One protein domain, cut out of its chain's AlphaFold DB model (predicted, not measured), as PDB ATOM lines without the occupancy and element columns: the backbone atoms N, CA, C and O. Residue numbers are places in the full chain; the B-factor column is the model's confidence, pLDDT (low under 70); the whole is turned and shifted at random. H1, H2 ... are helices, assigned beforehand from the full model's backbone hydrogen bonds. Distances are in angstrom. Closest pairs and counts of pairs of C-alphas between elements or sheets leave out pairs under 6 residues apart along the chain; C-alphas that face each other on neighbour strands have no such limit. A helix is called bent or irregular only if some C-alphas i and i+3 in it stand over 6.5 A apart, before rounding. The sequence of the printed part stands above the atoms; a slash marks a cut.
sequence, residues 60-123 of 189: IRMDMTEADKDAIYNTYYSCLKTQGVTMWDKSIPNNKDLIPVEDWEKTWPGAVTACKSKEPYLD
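Overview. This is residues 60 to 123 of the 189 residues of an uncharacterized protein of Actinoplanes sp. ATCC 53533 (UniProt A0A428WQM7). Picture one long helix, H1, with the shorter H3 packed on one side of its later half and running back the opposite way, while on the side of H1 away from H3 a wide loop through residues 89 to 98 swings out. A short antiparallel pairing of residues 87 to 88 with 99 to 100 pinches this loop at its neck, and H2, a single short turn, leads from it into H3. The printed part has 64 residues with three named helices, H1, H2 and H3 in that order, and no named strand; the class is all helix, though only 31 of the 64 residues are in named elements. The whole is compact, with a radius of gyration of the C-alphas of 12.1 A, and the C-alphas span 32 by 30 by 17 A.

Along the chain. Start at Ile 60 and go on to C-alpha 66 at (144.909, 147.911, 219.374), where H1 begins; it takes residues 66 to 82 and is 23.8 A from first to last C-alpha. Near residue 73 you meet a kink of 27 degrees in it. After residues 83 to 103, which hold no named element, find C-alpha 104 at (155.234, 168.310, 220.436), the first of H2, residues 104 to 107. H3 then takes residues 109 to 118, 14.5 A long, and ends at C-alpha 118 at (160.403, 154.727, 224.723). H3 is irregular: its C-alphas 114 and 117 are 7.7 A apart.

Arrangement. Look first at H1 and H3, which touch, H1 with residues 75 to 80 alone. Their closest C-alphas are those of Tyr 76 and Lys 118, 5.0 A apart. The two run opposite ways at a steep tilt of 40 degrees. H2 and H3 are close but not clearly touching, and their closest C-alphas, those of Glu 105 and Val 112, are 6.3 A apart. H1 and H2 are apart. In the backbone of H1 each O i to N i+4 pair is within hydrogen-bond range; in H3 it is 4 of 6, and H2 is too short for such a pair.

Size, cuts and confidence. The two C-alphas farthest apart are those of Asp 63 and Thr 107, at 32.6 A, whereas the first and last printed C-alphas, of Ile 60 and Asp 123, are 6.1 A apart. The printed part has no cut. The link from H1 to H2 is long, with 21 residues, and the link from H2 to H3 is tight, with 1 residue. The mean pLDDT of the printed part is 80.3; look for values under 70 at residues 89 to 98 and at residue 101.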
ATOM      1  N   ILE A  60     156.254 148.462 217.020       83.69
ATOM      2  CA  ILE A  60     154.869 148.256 216.599       83.69
ATOM      3  C   ILE A  60     154.852 147.196 215.500       83.69
ATOM      4  O   ILE A  60     155.375 147.408 214.404       83.69
ATOM      5  N   ARG A  61     154.236 146.050 215.798       82.50
ATOM      6  CA  ARG A  61     153.985 144.985 214.824       82.50
ATOM      7  C   ARG A  61     152.562 145.089 214.284       82.50
ATOM      8  O   ARG A  61     151.649 145.506 214.993       82.50
ATOM      9  N   MET A  62     152.346 144.650 213.048       76.25
ATOM     10  CA  MET A  62     151.011 144.685 212.430       76.25
ATOM     11  C   MET A  62     150.035 143.647 213.003       76.25
ATOM     12  O   MET A  62     148.826 143.785 212.832       76.25
ATOM     13  N   ASP A  63     150.534 142.607 213.675       73.75
ATOM     14  CA  ASP A  63     149.723 141.568 214.321       73.75
ATOM     15  C   ASP A  63     149.229 141.961 215.723       73.75
ATOM     16  O   ASP A  63     148.362 141.280 216.272       73.75
ATOM     17  N   MET A  64     149.764 143.046 216.294       80.31
ATOM     18  CA  MET A  64     149.384 143.532 217.618       80.31
ATOM     19  C   MET A  64     147.918 143.950 217.663       80.31
ATOM     20  O   MET A  64     147.383 144.531 216.713       80.31
ATOM     21  N   THR A  65     147.279 143.684 218.803       84.19
ATOM     22  CA  THR A  65     145.953 144.236 219.075       84.19
ATOM     23  C   THR A  65     146.047 145.748 219.271       84.19
ATOM     24  O   THR A  65     147.107 146.268 219.617       84.19
ATOM     25  N   GLU A  66     144.940 146.469 219.082       79.75
ATOM     26  CA  GLU A  66     144.909 147.911 219.374       79.75
ATOM     27  C   GLU A  66     145.293 148.185 220.837       79.75
ATOM     28  O   GLU A  66     146.119 149.047 221.093       79.75
ATOM     29  N   ALA A  67     144.851 147.343 221.779       82.19
ATOM     30  CA  ALA A  67     145.234 147.459 223.187       82.19
ATOM     31  C   ALA A  67     146.753 147.325 223.422       82.19
ATOM     32  O   ALA A  67     147.308 148.014 224.279       82.19
ATOM     33  N   ASP A  68     147.436 146.458 222.667       85.50
ATOM     34  CA  ASP A  68     148.894 146.318 222.757       85.50
ATOM     35  C   ASP A  68     149.606 147.552 222.191       85.50
ATOM     36  O   ASP A  68     150.567 148.045 222.790       85.50
ATOM     37  N   LYS A  69     149.118 148.085 221.061       82.12
ATOM     38  CA  LYS A  69     149.634 149.334 220.480       82.12
ATOM     39  C   LYS A  69     149.442 150.490 221.456       82.12
ATOM     40  O   LYS A  69     150.404 151.201 221.746       82.12
ATOM     41  N   ASP A  70     148.253 150.622 222.032       85.06
ATOM     42  CA  ASP A  70     147.930 151.656 223.012       85.06
ATOM     43  C   ASP A  70     148.834 151.551 224.240       85.06
ATOM     44  O   ASP A  70     149.312 152.563 224.747       85.06
ATOM     45  N   ALA A  71     149.136 150.343 224.722       86.81
ATOM     46  CA  ALA A  71     150.057 150.154 225.842       86.81
ATOM     47  C   ALA A  71     151.483 150.647 225.518       86.81
ATOM     48  O   ALA A  71     152.136 151.287 226.356       86.81
ATOM     49  N   ILE A  72     151.954 150.396 224.293       89.56
ATOM     50  CA  ILE A  72     153.248 150.882 223.804       89.56
ATOM     51  C   ILE A  72     153.246 152.416 223.719       89.56
ATOM     52  O   ILE A  72     154.107 153.065 224.320       89.56
ATOM     53  N   TYR A  73     152.251 153.010 223.056       88.12
ATOM     54  CA  TYR A  73     152.132 154.466 222.926       88.12
ATOM     55  C   TYR A  73     151.964 155.162 224.282       88.12
ATOM     56  O   TYR A  73     152.640 156.152 224.561       88.12
ATOM     57  N   ASN A  74     151.157 154.606 225.186       88.62
ATOM     58  CA  ASN A  74     150.959 155.155 226.527       88.62
ATOM     59  C   ASN A  74     152.256 155.200 227.344       88.62
ATOM     60  O   ASN A  74     152.435 156.112 228.156       88.62
ATOM     61  N   THR A  75     153.190 154.271 227.119       90.19
ATOM     62  CA  THR A  75     154.513 154.299 227.764       90.19
ATOM     63  C   THR A  75     155.328 155.510 227.309       90.19
ATOM     64  O   THR A  75     155.949 156.189 228.136       90.19
ATOM     65  N   TYR A  76     155.303 155.812 226.012       90.75
ATOM     66  CA  TYR A  76     155.967 156.982 225.444       90.75
ATOM     67  C   TYR A  76     155.312 158.284 225.905       90.75
ATOM     68  O   TYR A  76     155.979 159.164 226.453       90.75
ATOM     69  N   TYR A  77     153.990 158.381 225.788       90.62
ATOM     70  CA  TYR A  77     153.250 159.577 226.172       90.62
ATOM     71  C   TYR A  77     153.325 159.858 227.675       90.62
ATOM     72  O   TYR A  77     153.480 161.007 228.084       90.62
ATOM     73  N   SER A  78     153.342 158.833 228.525       90.62
ATOM     74  CA  SER A  78     153.581 159.023 229.963       90.62
ATOM     75  C   SER A  78     154.962 159.623 230.249       90.62
ATOM     76  O   SER A  78     155.102 160.460 231.148       90.62
ATOM     77  N   CYS A  79     155.983 159.245 229.470       93.19
ATOM     78  CA  CYS A  79     157.302 159.866 229.556       93.19
ATOM     79  C   CYS A  79     157.241 161.339 229.148       93.19
ATOM     80  O   CYS A  79     157.650 162.194 229.930       93.19
ATOM     81  N   LEU A  80     156.655 161.648 227.987       92.38
ATOM     82  CA  LEU A  80     156.508 163.025 227.508       92.38
ATOM     83  C   LEU A  80     155.765 163.907 228.523       92.38
ATOM     84  O   LEU A  80     156.215 165.010 228.830       92.38
ATOM     85  N   LYS A  81     154.684 163.395 229.123       90.44
ATOM     86  CA  LYS A  81     153.943 164.090 230.185       90.44
ATOM     87  C   LYS A  81     154.831 164.390 231.393       90.44
ATOM     88  O   LYS A  81     154.788 165.492 231.932       90.44
ATOM     89  N   THR A  82     155.661 163.431 231.802       92.69
ATOM     90  CA  THR A  82     156.627 163.607 232.903       92.69
ATOM     91  C   THR A  82     157.700 164.647 232.561       92.69
ATOM     92  O   THR A  82     158.173 165.350 233.448       92.69
ATOM     93  N   GLN A  83     158.045 164.790 231.278       94.88
ATOM     94  CA  GLN A  83     158.958 165.817 230.764       94.88
ATOM     95  C   GLN A  83     158.283 167.184 230.527       94.88
ATOM     96  O   GLN A  83     158.929 168.109 230.041       94.88
ATOM     97  N   GLY A  84     157.001 167.338 230.878       90.25
ATOM     98  CA  GLY A  84     156.285 168.613 230.801       90.25
ATOM     99  C   GLY A  84     155.591 168.895 229.467       90.25
ATOM    100  O   GLY A  84     155.155 170.024 229.251       90.25
ATOM    101  N   VAL A  85     155.463 167.898 228.583       89.31
ATOM    102  CA  VAL A  85     154.661 168.027 227.358       89.31
ATOM    103  C   VAL A  85     153.179 168.113 227.717       89.31
ATOM    104  O   VAL A  85     152.651 167.280 228.460       89.31
ATOM    105  N   THR A  86     152.500 169.113 227.159       87.75
ATOM    106  CA  THR A  86     151.062 169.311 227.347       87.75
ATOM    107  C   THR A  86     150.277 168.213 226.629       87.75
ATOM    108  O   THR A  86     150.443 168.009 225.426       87.75
ATOM    109  N   MET A  87     149.396 167.530 227.365       84.50
ATOM    110  CA  MET A  87     148.534 166.454 226.859       84.50
ATOM    111  C   MET A  87     147.076 166.907 226.786       84.50
ATOM    112  O   MET A  87     146.618 167.665 227.643       84.50
ATOM    113  N   TRP A  88     146.334 166.426 225.789       72.88
ATOM    114  CA  TRP A  88     144.885 166.565 225.739       72.88
ATOM    115  C   TRP A  88     144.282 165.740 226.874       72.88
ATOM    116  O   TRP A  88     144.407 164.520 226.897       72.88
ATOM    117  N   ASP A  89     143.573 166.397 227.788       60.00
ATOM    118  CA  ASP A  89     142.782 165.732 228.833       60.00
ATOM    119  C   ASP A  89     141.327 165.543 228.379       60.00
ATOM    120  O   ASP A  89     140.364 165.818 229.096       60.00
ATOM    121  N   LYS A  90     141.132 165.144 227.118       49.47
ATOM    122  CA  LYS A  90     139.813 164.703 226.671       49.47
ATOM    123  C   LYS A  90     139.704 163.229 227.014       49.47
ATOM    124  O   LYS A  90     140.096 162.382 226.224       49.47
ATOM    125  N   SER A  91     139.113 162.937 228.174       44.88
ATOM    126  CA  SER A  91     138.346 161.697 228.335       44.88
ATOM    127  C   SER A  91     137.298 161.654 227.222       44.88
ATOM    128  O   SER A  91     136.200 162.193 227.354       44.88
ATOM    129  N   ILE A  92     137.662 161.063 226.090       43.12
ATOM    130  CA  ILE A  92     136.700 160.604 225.099       43.12
ATOM    131  C   ILE A  92     136.013 159.399 225.756       43.12
ATOM    132  O   ILE A  92     136.705 158.588 226.380       43.12
ATOM    133  N   PRO A  93     134.678 159.254 225.692       34.81
ATOM    134  CA  PRO A  93     134.025 158.057 226.207       34.81
ATOM    135  C   PRO A  93     134.677 156.835 225.545       34.81
ATOM    136  O   PRO A  93     134.576 156.672 224.333       34.81
ATOM    137  N   ASN A  94     135.368 156.019 226.348       43.91
ATOM    138  CA  ASN A  94     136.147 154.833 225.963       43.91
ATOM    139  C   ASN A  94     137.588 155.029 225.440       43.91
ATOM    140  O   ASN A  94     138.206 154.013 225.153       43.91
ATOM    141  N   ASN A  95     138.161 156.243 225.405       44.12
ATOM    142  CA  ASN A  95     139.593 156.443 225.099       44.12
ATOM    143  C   ASN A  95     140.291 157.267 226.185       44.12
ATOM    144  O   ASN A  95     139.930 158.417 226.442       44.12
ATOM    145  N   LYS A  96     141.300 156.665 226.827       51.81
ATOM    146  CA  LYS A  96     142.174 157.303 227.827       51.81
ATOM    147  C   LYS A  96     143.542 157.648 227.233       51.81
ATOM    148  O   LYS A  96     144.550 157.563 227.933       51.81
ATOM    149  N   ASP A  97     143.587 157.993 225.956       58.72
ATOM    150  CA  ASP A  97     144.869 158.167 225.286       58.72
ATOM    151  C   ASP A  97     145.461 159.523 225.644       58.72
ATOM    152  O   ASP A  97     144.847 160.577 225.464       58.72
ATOM    153  N   LEU A  98     146.677 159.487 226.179       64.25
ATOM    154  CA  LEU A  98     147.489 160.669 226.419       64.25
ATOM    155  C   LEU A  98     148.002 161.195 225.075       64.25
ATOM    156  O   LEU A  98     149.101 160.853 224.669       64.25
ATOM    157  N   ILE A  99     147.229 162.014 224.370       73.25
ATOM    158  CA  ILE A  99     147.661 162.573 223.081       73.25
ATOM    159  C   ILE A  99     148.262 163.967 223.311       73.25
ATOM    160  O   ILE A  99     147.596 164.798 223.934       73.25
ATOM    161  N   PRO A 100     149.479 164.284 222.832       75.00
ATOM    162  CA  PRO A 100     150.034 165.628 222.991       75.00
ATOM    163  C   PRO A 100     149.228 166.699 222.225       75.00
ATOM    164  O   PRO A 100     148.627 166.416 221.190       75.00
ATOM    165  N   VAL A 101     149.168 167.932 222.751       68.25
ATOM    166  CA  VAL A 101     148.209 168.960 222.273       68.25
ATOM    167  C   VAL A 101     148.611 169.671 220.984       68.25
ATOM    168  O   VAL A 101     147.752 170.119 220.224       68.25
ATOM    169  N   GLU A 102     149.906 169.770 220.741       75.25
ATOM    170  CA  GLU A 102     150.520 170.552 219.667       75.25
ATOM    171  C   GLU A 102     151.568 169.693 218.966       75.25
ATOM    172  O   GLU A 102     151.784 168.562 219.381       75.25
ATOM    173  N   ASP A 103     152.249 170.215 217.945       79.94
ATOM    174  CA  ASP A 103     153.416 169.569 217.327       79.94
ATOM    175  C   ASP A 103     154.565 169.442 218.351       79.94
ATOM    176  O   ASP A 103     155.468 170.278 218.451       79.94
ATOM    177  N   TRP A 104     154.463 168.419 219.203       80.94
ATOM    178  CA  TRP A 104     155.234 168.310 220.436       80.94
ATOM    179  C   TRP A 104     156.712 168.054 220.175       80.94
ATOM    180  O   TRP A 104     157.557 168.393 221.005       80.94
ATOM    181  N   GLU A 105     157.022 167.494 219.010       84.50
ATOM    182  CA  GLU A 105     158.382 167.246 218.564       84.50
ATOM    183  C   GLU A 105     159.146 168.550 218.352       84.50
ATOM    184  O   GLU A 105     160.314 168.657 218.732       84.50
ATOM    185  N   LYS A 106     158.466 169.575 217.827       86.06
ATOM    186  CA  LYS A 106     159.048 170.906 217.634       86.06
ATOM    187  C   LYS A 106     159.033 171.738 218.908       86.06
ATOM    188  O   LYS A 106     159.996 172.456 219.169       86.06
ATOM    189  N   THR A 107     157.959 171.656 219.691       87.00
ATOM    190  CA  THR A 107     157.785 172.503 220.880       87.00
ATOM    191  C   THR A 107     158.610 172.011 222.080       87.00
ATOM    192  O   THR A 107     159.126 172.831 222.839       87.00
ATOM    193  N   TRP A 108     158.813 170.695 222.233       88.31
ATOM    194  CA  TRP A 108     159.576 170.100 223.343       88.31
ATOM    195  C   TRP A 108     160.658 169.105 222.869       88.31
ATOM    196  O   TRP A 108     160.656 167.939 223.278       88.31
ATOM    197  N   PRO A 109     161.659 169.538 222.082       91.44
ATOM    198  CA  PRO A 109     162.690 168.641 221.541       91.44
ATOM    199  C   PRO A 109     163.538 167.966 222.636       91.44
ATOM    200  O   PRO A 109     164.020 166.842 222.466       91.44
ATOM    201  N   GLY A 110     163.692 168.619 223.796       91.69
ATOM    202  CA  GLY A 110     164.349 168.034 224.968       91.69
ATOM    203  C   GLY A 110     163.566 166.862 225.568       91.69
ATOM    204  O   GLY A 110     164.168 165.852 225.927       91.69
ATOM    205  N   ALA A 111     162.232 166.955 225.605       92.69
ATOM    206  CA  ALA A 111     161.367 165.871 226.063       92.69
ATOM    207  C   ALA A 111     161.417 164.677 225.103       92.69
ATOM    208  O   ALA A 111     161.563 163.545 225.555       92.69
ATOM    209  N   VAL A 112     161.377 164.931 223.788       90.81
ATOM    210  CA  VAL A 112     161.547 163.878 222.772       90.81
ATOM    211  C   VAL A 112     162.892 163.181 222.937       90.81
ATOM    212  O   VAL A 112     162.948 161.959 223.023       90.81
ATOM    213  N   THR A 113     163.974 163.947 223.095       92.75
ATOM    214  CA  THR A 113     165.312 163.377 223.312       92.75
ATOM    215  C   THR A 113     165.366 162.519 224.579       92.75
ATOM    216  O   THR A 113     165.894 161.410 224.546       92.75
ATOM    217  N   ALA A 114     164.785 162.996 225.684       94.12
ATOM    218  CA  ALA A 114     164.744 162.264 226.948       94.12
ATOM    219  C   ALA A 114     163.882 160.988 226.880       94.12
ATOM    220  O   ALA A 114     164.163 160.019 227.586       94.12
ATOM    221  N   CYS A 115     162.850 160.977 226.034       93.12
ATOM    222  CA  CYS A 115     161.905 159.870 225.892       93.12
ATOM    223  C   CYS A 115     162.178 158.959 224.689       93.12
ATOM    224  O   CYS A 115     161.426 158.009 224.481       93.12
ATOM    225  N   LYS A 116     163.255 159.195 223.933       91.38
ATOM    226  CA  LYS A 116     163.590 158.469 222.698       91.38
ATOM    227  C   LYS A 116     163.649 156.947 222.866       91.38
ATOM    228  O   LYS A 116     163.122 156.210 222.044       91.38
ATOM    229  N   SER A 117     164.183 156.462 223.988       91.69
ATOM    230  CA  SER A 117     164.232 155.021 224.300       91.69
ATOM    231  C   SER A 117     162.866 154.385 224.579       91.69
ATOM    232  O   SER A 117     162.777 153.188 224.832       91.69
ATOM    233  N   LYS A 118     161.792 155.177 224.588       92.50
ATOM    234  CA  LYS A 118     160.403 154.727 224.723       92.50
ATOM    235  C   LYS A 118     159.585 155.010 223.471       92.50
ATOM    236  O   LYS A 118     158.436 154.589 223.426       92.50
ATOM    237  N   GLU A 119     160.153 155.709 222.493       90.56
ATOM    238  CA  GLU A 119     159.478 156.057 221.251       90.56
ATOM    239  C   GLU A 119     159.123 154.780 220.479       90.56
ATOM    240  O   GLU A 119     160.019 153.978 220.183       90.56
ATOM    241  N   PRO A 120     157.833 154.546 220.181       88.88
ATOM    242  CA  PRO A 120     157.429 153.399 219.394       88.88
ATOM    243  C   PRO A 120     158.056 153.503 218.012       88.88
ATOM    244  O   PRO A 120     157.968 154.545 217.367       88.88
ATOM    245  N   TYR A 121     158.668 152.424 217.543       86.12
ATOM    246  CA  TYR A 121     159.229 152.387 216.199       86.12
ATOM    247  C   TYR A 121     158.490 151.352 215.354       86.12
ATOM    248  O   TYR A 121     158.044 150.317 215.853       86.12
ATOM    249  N   LEU A 122     158.327 151.639 214.065       78.44
ATOM    250  CA  LEU A 122     157.703 150.708 213.125       78.44
ATOM    251  C   LEU A 122     158.634 149.527 212.842       78.44
ATOM    252  O   LEU A 122     159.857 149.677 212.879       78.44
ATOM    253  N   ASP A 123     158.058 148.363 212.535       78.62
ATOM    254  CA  ASP A 123     158.824 147.185 212.121       78.62
ATOM    255  C   ASP A 123     159.889 147.579 211.069       78.62
ATOM    256  O   ASP A 123     159.544 148.229 210.072       78.62
TER     257      ASP A 123